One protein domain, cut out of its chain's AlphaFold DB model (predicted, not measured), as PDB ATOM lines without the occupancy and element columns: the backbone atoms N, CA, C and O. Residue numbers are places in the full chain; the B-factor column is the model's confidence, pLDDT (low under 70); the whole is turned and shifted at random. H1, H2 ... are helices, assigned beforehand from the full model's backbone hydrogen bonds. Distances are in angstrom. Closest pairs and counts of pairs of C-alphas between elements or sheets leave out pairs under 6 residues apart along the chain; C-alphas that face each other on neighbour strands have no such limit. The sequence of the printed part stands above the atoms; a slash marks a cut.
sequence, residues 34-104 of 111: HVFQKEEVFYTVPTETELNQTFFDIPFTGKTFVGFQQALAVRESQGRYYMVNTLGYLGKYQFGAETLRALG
ATOM      1  N   HIS A  34      45.065 -19.985  46.919       55.12
ATOM      2  CA  HIS A  34      46.497 -20.212  47.000       55.12
ATOM      3  C   HIS A  34      47.042 -20.448  45.589       55.12
ATOM      4  O   HIS A  34      46.964 -21.550  45.052       55.12
ATOM      5  N   VAL A  35      47.623 -19.404  44.994       59.66
ATOM      6  CA  VAL A  35      48.671 -19.603  43.988       59.66
ATOM      7  C   VAL A  35      49.783 -20.337  44.730       59.66
ATOM      8  O   VAL A  35      50.355 -19.781  45.672       59.66
ATOM      9  N   PHE A  36      49.997 -21.615  44.406       60.09
ATOM     10  CA  PHE A  36      51.074 -22.407  44.995       60.09
ATOM     11  C   PHE A  36      52.359 -21.581  44.905       60.09
ATOM     12  O   PHE A  36      52.676 -21.033  43.849       60.09
ATOM     13  N   GLN A  37      53.024 -21.377  46.046       59.25
ATOM     14  CA  GLN A  37      54.210 -20.533  46.126       59.25
ATOM     15  C   GLN A  37      55.210 -20.952  45.047       59.25
ATOM     16  O   GLN A  37      55.767 -22.043  45.105       59.25
ATOM     17  N   LYS A  38      55.434 -20.033  44.103       56.94
ATOM     18  CA  LYS A  38      56.516 -20.055  43.121       56.94
ATOM     19  C   LYS A  38      56.521 -21.285  42.200       56.94
ATOM     20  O   LYS A  38      57.545 -21.940  42.045       56.94
ATOM     21  N   GLU A  39      55.419 -21.546  41.500       57.81
ATOM     22  CA  GLU A  39      55.600 -22.025  40.126       57.81
ATOM     23  C   GLU A  39      56.203 -20.849  39.351       57.81
ATOM     24  O   GLU A  39      55.565 -19.806  39.198       57.81
ATOM     25  N   GLU A  40      57.479 -20.954  38.970       60.56
ATOM     26  CA  GLU A  40      58.066 -20.029  38.004       60.56
ATOM     27  C   GLU A  40      57.205 -20.111  36.748       60.56
ATOM     28  O   GLU A  40      57.199 -21.112  36.034       60.56
ATOM     29  N   VAL A  41      56.385 -19.082  36.540       54.75
ATOM     30  CA  VAL A  41      55.539 -18.988  35.360       54.75
ATOM     31  C   VAL A  41      56.484 -18.698  34.201       54.75
ATOM     32  O   VAL A  41      56.820 -17.546  33.937       54.75
ATOM     33  N   PHE A  42      56.975 -19.751  33.553       61.78
ATOM     34  CA  PHE A  42      57.725 -19.640  32.311       61.78
ATOM     35  C   PHE A  42      56.750 -19.193  31.226       61.78
ATOM     36  O   PHE A  42      56.002 -19.996  30.673       61.78
ATOM     37  N   TYR A  43      56.716 -17.890  30.961       66.31
ATOM     38  CA  TYR A  43      56.079 -17.350  29.770       66.31
ATOM     39  C   TYR A  43      57.175 -17.049  28.750       66.31
ATOM     40  O   TYR A  43      58.092 -16.273  29.008       66.31
ATOM     41  N   THR A  44      57.085 -17.683  27.588       76.75
ATOM     42  CA  THR A  44      57.935 -17.381  26.435       76.75
ATOM     43  C   THR A  44      57.071 -16.670  25.406       76.75
ATOM     44  O   THR A  44      55.913 -17.039  25.204       76.75
ATOM     45  N   VAL A  45      57.608 -15.623  24.782       79.12
ATOM     46  CA  VAL A  45      56.942 -14.975  23.647       79.12
ATOM     47  C   VAL A  45      57.050 -15.922  22.448       79.12
ATOM     48  O   VAL A  45      58.177 -16.287  22.108       79.12
ATOM     49  N   PRO A  46      55.933 -16.329  21.820       76.19
ATOM     50  CA  PRO A  46      55.975 -17.237  20.681       76.19
ATOM     51  C   PRO A  46      56.774 -16.644  19.520       76.19
ATOM     52  O   PRO A  46      56.634 -15.462  19.196       76.19
ATOM     53  N   THR A  47      57.583 -17.471  18.869       81.50
ATOM     54  CA  THR A  47      58.283 -17.110  17.628       81.50
ATOM     55  C   THR A  47      57.305 -17.165  16.448       81.50
ATOM     56  O   THR A  47      56.341 -17.928  16.473       81.50
ATOM     57  N   GLU A  48      57.547 -16.414  15.367       76.94
ATOM     58  CA  GLU A  48      56.653 -16.396  14.190       76.94
ATOM     59  C   GLU A  48      56.388 -17.791  13.590       76.94
ATOM     60  O   GLU A  48      55.308 -18.073  13.074       76.94
ATOM     61  N   THR A  49      57.354 -18.703  13.703       74.88
ATOM     62  CA  THR A  49      57.219 -20.098  13.272       74.88
ATOM     63  C   THR A  49      56.279 -20.918  14.157       74.88
ATOM     64  O   THR A  49      55.592 -21.794  13.644       74.88
ATOM     65  N   GLU A  50      56.232 -20.641  15.463       69.00
ATOM     66  CA  GLU A  50      55.340 -21.307  16.427       69.00
ATOM     67  C   GLU A  50      53.904 -20.800  16.278       69.00
ATOM     68  O   GLU A  50      52.956 -21.568  16.401       69.00
ATOM     69  N   LEU A  51      53.739 -19.522  15.925       68.50
ATOM     70  CA  LEU A  51      52.434 -18.914  15.662       68.50
ATOM     71  C   LEU A  51      51.749 -19.507  14.416       68.50
ATOM     72  O   LEU A  51      50.524 -19.566  14.343       68.50
ATOM     73  N   ASN A  52      52.547 -19.979  13.453       67.50
ATOM     74  CA  ASN A  52      52.079 -20.643  12.236       67.50
ATOM     75  C   ASN A  52      51.828 -22.151  12.416       67.50
ATOM     76  O   ASN A  52      51.305 -22.796  11.504       67.50
ATOM     77  N   GLN A  53      52.182 -22.736  13.566       64.81
ATOM     78  CA  GLN A  53      51.822 -24.112  13.891       64.81
ATOM     79  C   GLN A  53      50.387 -24.134  14.419       64.81
ATOM     80  O   GLN A  53      50.111 -23.738  15.548       64.81
ATOM     81  N   THR A  54      49.454 -24.630  13.604       56.41
ATOM     82  CA  THR A  54      48.099 -24.945  14.059       56.41
ATOM     83  C   THR A  54      48.157 -26.139  15.002       56.41
ATOM     84  O   THR A  54      47.981 -27.290  14.592       56.41
ATOM     85  N   PHE A  55      48.411 -25.877  16.281       58.72
ATOM     86  CA  PHE A  55      47.995 -26.792  17.326       58.72
ATOM     87  C   PHE A  55      46.474 -26.888  17.213       58.72
ATOM     88  O   PHE A  55      45.775 -25.875  17.227       58.72
ATOM     89  N   PHE A  56      45.949 -28.099  17.018       56.59
ATOM     90  CA  PHE A  56      44.539 -28.336  17.284       56.59
ATOM     91  C   PHE A  56      44.351 -28.052  18.773       56.59
ATOM     92  O   PHE A  56      44.607 -28.920  19.608       56.59
ATOM     93  N   ASP A  57      43.974 -26.814  19.092       57.22
ATOM     94  CA  ASP A  57      43.551 -26.392  20.416       57.22
ATOM     95  C   ASP A  57      42.283 -27.180  20.731       57.22
ATOM     96  O   ASP A  57      41.151 -26.757  20.491       57.22
ATOM     97  N   ILE A  58      42.472 -28.390  21.255       59.31
ATOM     98  CA  ILE A  58      41.460 -29.015  22.088       59.31
ATOM     99  C   ILE A  58      41.142 -27.942  23.129       59.31
ATOM    100  O   ILE A  58      42.077 -27.480  23.788       59.31
ATOM    101  N   PRO A  59      39.885 -27.485  23.256       61.56
ATOM    102  CA  PRO A  59      39.559 -26.379  24.140       61.56
ATOM    103  C   PRO A  59      39.794 -26.830  25.583       61.56
ATOM    104  O   PRO A  59      38.910 -27.381  26.238       61.56
ATOM    105  N   PHE A  60      41.016 -26.636  26.074       59.00
ATOM    106  CA  PHE A  60      41.397 -26.950  27.436       59.00
ATOM    107  C   PHE A  60      40.817 -25.861  28.342       59.00
ATOM    108  O   PHE A  60      41.439 -24.845  28.646       59.00
ATOM    109  N   THR A  61      39.602 -26.114  28.822       63.12
ATOM    110  CA  THR A  61      38.909 -25.403  29.910       63.12
ATOM    111  C   THR A  61      39.517 -25.733  31.281       63.12
ATOM    112  O   THR A  61      38.812 -25.941  32.266       63.12
ATOM    113  N   GLY A  62      40.848 -25.825  31.355       69.12
ATOM    114  CA  GLY A  62      41.575 -26.007  32.609       69.12
ATOM    115  C   GLY A  62      41.526 -24.752  33.489       69.12
ATOM    116  O   GLY A  62      40.673 -23.879  33.334       69.12
ATOM    117  N   LYS A  63      42.493 -24.613  34.401       79.25
ATOM    118  CA  LYS A  63      42.665 -23.400  35.225       79.25
ATOM    119  C   LYS A  63      43.288 -22.248  34.416       79.25
ATOM    120  O   LYS A  63      44.316 -21.703  34.794       79.25
ATOM    121  N   THR A  64      42.684 -21.910  33.282       84.00
ATOM    122  CA  THR A  64      43.114 -20.833  32.384       84.00
ATOM    123  C   THR A  64      42.098 -19.697  32.400       84.00
ATOM    124  O   THR A  64      40.932 -19.883  32.755       84.00
ATOM    125  N   PHE A  65      42.522 -18.504  31.982       80.81
ATOM    126  CA  PHE A  65      41.621 -17.360  31.842       80.81
ATOM    127  C   PHE A  65      40.477 -17.642  30.851       80.81
ATOM    128  O   PHE A  65      39.319 -17.354  31.149       80.81
ATOM    129  N   VAL A  66      40.781 -18.283  29.717       84.38
ATOM    130  CA  VAL A  66      39.780 -18.683  28.710       84.38
ATOM    131  C   VAL A  66      38.778 -19.679  29.299       84.38
ATOM    132  O   VAL A  66      37.569 -19.506  29.130       84.38
ATOM    133  N   GLY A  67      39.259 -20.673  30.056       85.94
ATOM    134  CA  GLY A  67      38.411 -21.646  30.742       85.94
ATOM    135  C   GLY A  67      37.493 -20.999  31.777       85.94
ATOM    136  O   GLY A  67      36.294 -21.274  31.799       85.94
ATOM    137  N   PHE A  68      38.023 -20.063  32.571       89.38
ATOM    138  CA  PHE A  68      37.230 -19.261  33.503       89.38
ATOM    139  C   PHE A  68      36.142 -18.455  32.782       89.38
ATOM    140  O   PHE A  68      34.979 -18.515  33.178       89.38
ATOM    141  N   GLN A  69      36.482 -17.746  31.702       90.69
ATOM    142  CA  GLN A  69      35.508 -16.973  30.929       90.69
ATOM    143  C   GLN A  69      34.410 -17.866  30.338       90.69
ATOM    144  O   GLN A  69      33.237 -17.502  30.364       90.69
ATOM    145  N   GLN A  70      34.752 -19.038  29.804       90.25
ATOM    146  CA  GLN A  70      33.760 -19.974  29.273       90.25
ATOM    147  C   GLN A  70      32.856 -20.529  30.378       90.25
ATOM    148  O   GLN A  70      31.637 -20.525  30.216       90.25
ATOM    149  N   ALA A  71      33.423 -20.935  31.517       91.94
ATOM    150  CA  ALA A  71      32.651 -21.412  32.660       91.94
ATOM    151  C   ALA A  71      31.700 -20.329  33.194       91.94
ATOM    152  O   ALA A  71      30.522 -20.607  33.416       91.94
ATOM    153  N   LEU A  72      32.180 -19.089  33.331       93.81
ATOM    154  CA  LEU A  72      31.367 -17.942  33.733       93.81
ATOM    155  C   LEU A  72      30.210 -17.725  32.753       93.81
ATOM    156  O   LEU A  72      29.052 -17.705  33.152       93.81
ATOM    157  N   ALA A  73      30.501 -17.661  31.456       94.75
ATOM    158  CA  ALA A  73      29.490 -17.460  30.423       94.75
ATOM    159  C   ALA A  73      28.396 -18.535  30.409       94.75
ATOM    160  O   ALA A  73      27.220 -18.230  30.205       94.75
ATOM    161  N   VAL A  74      28.779 -19.799  30.613       94.50
ATOM    162  CA  VAL A  74      27.827 -20.911  30.692       94.50
ATOM    163  C   VAL A  74      26.918 -20.754  31.905       94.50
ATOM    164  O   VAL A  74      25.710 -20.949  31.779       94.50
ATOM    165  N   ARG A  75      27.478 -20.375  33.060       95.12
ATOM    166  CA  ARG A  75      26.705 -20.183  34.291       95.12
ATOM    167  C   ARG A  75      25.759 -18.987  34.228       95.12
ATOM    168  O   ARG A  75      24.664 -19.090  34.763       95.12
ATOM    169  N   GLU A  76      26.166 -17.903  33.579       95.38
ATOM    170  CA  GLU A  76      25.390 -16.659  33.539       95.38
ATOM    171  C   GLU A  76      24.300 -16.659  32.454       95.38
ATOM    172  O   GLU A  76      23.180 -16.223  32.699       95.38
ATOM    173  N   SER A  77      24.596 -17.149  31.245       96.19
ATOM    174  CA  SER A  77      23.687 -17.011  30.087       96.19
ATOM    175  C   SER A  77      23.643 -18.228  29.162       96.19
ATOM    176  O   SER A  77      23.086 -18.157  28.064       96.19
ATOM    177  N   GLN A  78      24.297 -19.332  29.540       95.31
ATOM    178  CA  GLN A  78      24.583 -20.453  28.635       95.31
ATOM    179  C   GLN A  78      25.383 -20.032  27.387       95.31
ATOM    180  O   GLN A  78      25.285 -20.660  26.335       95.31
ATOM    181  N   GLY A  79      26.166 -18.955  27.481       93.19
ATOM    182  CA  GLY A  79      26.960 -18.445  26.365       93.19
ATOM    183  C   GLY A  79      26.204 -17.558  25.369       93.19
ATOM    184  O   GLY A  79      26.756 -17.257  24.310       93.19
ATOM    185  N   ARG A  80      24.966 -17.135  25.657       93.25
ATOM    186  CA  ARG A  80      24.140 -16.355  24.720       93.25
ATOM    187  C   ARG A  80      24.490 -14.867  24.750       93.25
ATOM    188  O   ARG A  80      24.333 -14.198  25.764       93.25
ATOM    189  N   TYR A  81      24.904 -14.330  23.605       90.62
ATOM    190  CA  TYR A  81      25.330 -12.929  23.474       90.62
ATOM    191  C   TYR A  81      24.187 -11.910  23.510       90.62
ATOM    192  O   TYR A  81      24.428 -10.770  23.883       90.62
ATOM    193  N   TYR A  82      22.963 -12.325  23.179       90.38
ATOM    194  CA  TYR A  82      21.793 -11.445  23.053       90.38
ATOM    195  C   TYR A  82      20.716 -11.754  24.105       90.38
ATOM    196  O   TYR A  82      19.527 -11.705  23.824       90.38
ATOM    197  N   MET A  83      21.127 -12.194  25.297       90.62
ATOM    198  CA  MET A  83      20.211 -12.498  26.396       90.62
ATOM    199  C   MET A  83      20.217 -11.358  27.410       90.62
ATOM    200  O   MET A  83      21.285 -10.955  27.872       90.62
ATOM    201  N   VAL A  84      19.032 -10.908  27.808       91.38
ATOM    202  CA  VAL A  84      18.841  -9.984  28.927       91.38
ATOM    203  C   VAL A  84      18.041 -10.697  30.011       91.38
ATOM    204  O   VAL A  84      16.999 -11.289  29.722       91.38
ATOM    205  N   ASN A  85      18.536 -10.701  31.251       92.12
ATOM    206  CA  ASN A  85      17.774 -11.274  32.364       92.12
ATOM    207  C   ASN A  85      16.704 -10.306  32.892       92.12
ATOM    208  O   ASN A  85      16.628  -9.138  32.520       92.12
ATOM    209  N   THR A  86      15.890 -10.786  33.830       94.06
ATOM    210  CA  THR A  86      14.802 -10.014  34.450       94.06
ATOM    211  C   THR A  86      15.266  -8.784  35.235       94.06
ATOM    212  O   THR A  86      14.449  -7.919  35.532       94.06
ATOM    213  N   LEU A  87      16.557  -8.694  35.568       92.88
ATOM    214  CA  LEU A  87      17.168  -7.556  36.256       92.88
ATOM    215  C   LEU A  87      17.804  -6.548  35.281       92.88
ATOM    216  O   LEU A  87      18.327  -5.531  35.728       92.88
ATOM    217  N   GLY A  88      17.784  -6.819  33.972       90.44
ATOM    218  CA  GLY A  88      18.372  -5.953  32.950       90.44
ATOM    219  C   GLY A  88      19.883  -6.120  32.766       90.44
ATOM    220  O   GLY A  88      20.544  -5.177  32.344       90.44
ATOM    221  N   TYR A  89      20.452  -7.281  33.105       93.38
ATOM    222  CA  TYR A  89      21.865  -7.589  32.858       93.38
ATOM    223  C   TYR A  89      22.017  -8.235  31.480       93.38
ATOM    224  O   TYR A  89      21.189  -9.054  31.082       93.38
ATOM    225  N   LEU A  90      23.071  -7.864  30.753       91.94
ATOM    226  CA  LEU A  90      23.152  -8.071  29.312       91.94
ATOM    227  C   LEU A  90      24.227  -9.078  28.902       91.94
ATOM    228  O   LEU A  90      25.359  -9.088  29.400       91.94
ATOM    229  N   GLY A  91      23.864  -9.867  27.897       92.12
ATOM    230  CA  GLY A  91      24.747 -10.663  27.067       92.12
ATOM    231  C   GLY A  91      25.384 -11.860  27.758       92.12
ATOM    232  O   GLY A  91      24.951 -12.334  28.809       92.12
ATOM    233  N   LYS A  92      26.455 -12.357  27.134       93.94
ATOM    234  CA  LYS A  92      27.100 -13.631  27.482       93.94
ATOM    235  C   LYS A  92      27.520 -13.728  28.953       93.94
ATOM    236  O   LYS A  92      27.478 -14.809  29.536       93.94
ATOM    237  N   TYR A  93      27.936 -12.610  29.531       95.00
ATOM    238  CA  TYR A  93      28.456 -12.533  30.895       95.00
ATOM    239  C   TYR A  93      27.488 -11.867  31.870       95.00
ATOM    240  O   TYR A  93      27.879 -11.645  33.009       95.00
ATOM    241  N   GLN A  94      26.269 -11.535  31.420       95.31
ATOM    242  CA  GLN A  94      25.255 -10.841  32.210       95.31
ATOM    243  C   GLN A  94      25.870  -9.650  32.951       95.31
ATOM    244  O   GLN A  94      25.950  -9.648  34.170       95.31
ATOM    245  N   PHE A  95      26.357  -8.640  32.227       94.56
ATOM    246  CA  PHE A  95      26.863  -7.416  32.857       94.56
ATOM    247  C   PHE A  95      25.771  -6.354  32.946       94.56
ATOM    248  O   PHE A  95      24.990  -6.171  32.017       94.56
ATOM    249  N   GLY A  96      25.732  -5.633  34.067       93.38
ATOM    250  CA  GLY A  96      24.854  -4.476  34.223       93.38
ATOM    251  C   GLY A  96      25.351  -3.269  33.422       93.38
ATOM    252  O   GLY A  96      26.538  -3.160  33.105       93.38
ATOM    253  N   ALA A  97      24.448  -2.326  33.148       90.31
ATOM    254  CA  ALA A  97      24.741  -1.121  32.365       90.31
ATOM    255  C   ALA A  97      25.917  -0.296  32.926       90.31
ATOM    256  O   ALA A  97      26.746   0.201  32.168       90.31
ATOM    257  N   GLU A  98      26.035  -0.201  34.253       92.62
ATOM    258  CA  GLU A  98      27.141   0.494  34.923       92.62
ATOM    259  C   GLU A  98      28.504  -0.141  34.627       92.62
ATOM    260  O   GLU A  98      29.459   0.553  34.271       92.62
ATOM    261  N   THR A  99      28.585  -1.472  34.698       93.31
ATOM    262  CA  THR A  99      29.805  -2.223  34.379       93.31
ATOM    263  C   THR A  99      30.172  -2.071  32.907       93.31
ATOM    264  O   THR A  99      31.328  -1.814  32.583       93.31
ATOM    265  N   LEU A 100      29.191  -2.181  32.008       91.56
ATOM    266  CA  LEU A 100      29.403  -1.990  30.571       91.56
ATOM    267  C   LEU A 100      29.932  -0.585  30.271       91.56
ATOM    268  O   LEU A 100      30.920  -0.440  29.550       91.56
ATOM    269  N   ARG A 101      29.359   0.441  30.910       92.25
ATOM    270  CA  ARG A 101      29.820   1.826  30.793       92.25
ATOM    271  C   ARG A 101      31.254   2.002  31.286       92.25
ATOM    272  O   ARG A 101      32.032   2.680  30.618       92.25
ATOM    273  N   ALA A 102      31.617   1.389  32.413       94.50
ATOM    274  CA  ALA A 102      32.986   1.415  32.931       94.50
ATOM    275  C   ALA A 102      33.990   0.757  31.966       94.50
ATOM    276  O   ALA A 102      35.136   1.191  31.880       94.50
ATOM    277  N   LEU A 103      33.544  -0.240  31.196       91.38
ATOM    278  CA  LEU A 103      34.320  -0.889  30.133       91.38
ATOM    279  C   LEU A 103      34.285  -0.130  28.791       91.38
ATOM    280  O   LEU A 103      34.847  -0.602  27.807       91.38
ATOM    281  N   GLY A 104      33.631   1.034  28.725       93.00
ATOM    282  CA  GLY A 104      33.513   1.840  27.506       93.00
ATOM    283  C   GLY A 104      32.451   1.350  26.515       93.00
ATOM    284  O   GLY A 104      32.346   1.892  25.415       93.00
TER     285      GLY A 104
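This is residues 34 to 104 of the 111 residues of an uncharacterized protein of Flavobacterium psychrophilum (UniProt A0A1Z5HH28). What does the model look like? It has little regular structure: helix H2, with looped residues 78 to 96 after it and short H3 beyond, while residues 34 to 58, of which 48 to 51 belong to H1, stick out as a free arm. What is printed? The 71 residues include H1, H2 and H3 in chain order and no named strand; the class is all helix, with only 23 residues in named elements. How spread out is it? It is only just extended, close to loose, with a radius of gyration of the C-alphas of 17.2 A and spans of 46 by 33 by 24 A.

Where is the longest helix? H2, residues 65 to 77, runs 18.0 A from C-alpha 65 at (41.621, -17.360, 31.842). Where are the others? H3, residues 97 to 102, runs 8.6 A to C-alpha 102 at (32.986, 1.415, 32.931). H1 is residues 48 to 51, 5.1 A.

Do helices touch? H2 is apart from H1 and from H3, and H1 and H3 are apart. What do the backbones show? Every O i to N i+4 pair is within hydrogen-bond range in H2 and H3; H1 is too short for one.

How large is it? The C-alphas farthest apart, of Thr 49 and Thr 86, are 48.5 A apart. Is it continuous? The printed part has no cut, and both links are long, with 13 and 19 residues. Where is confidence low? Residues 34 to 43 and 50 to 62 are under 70.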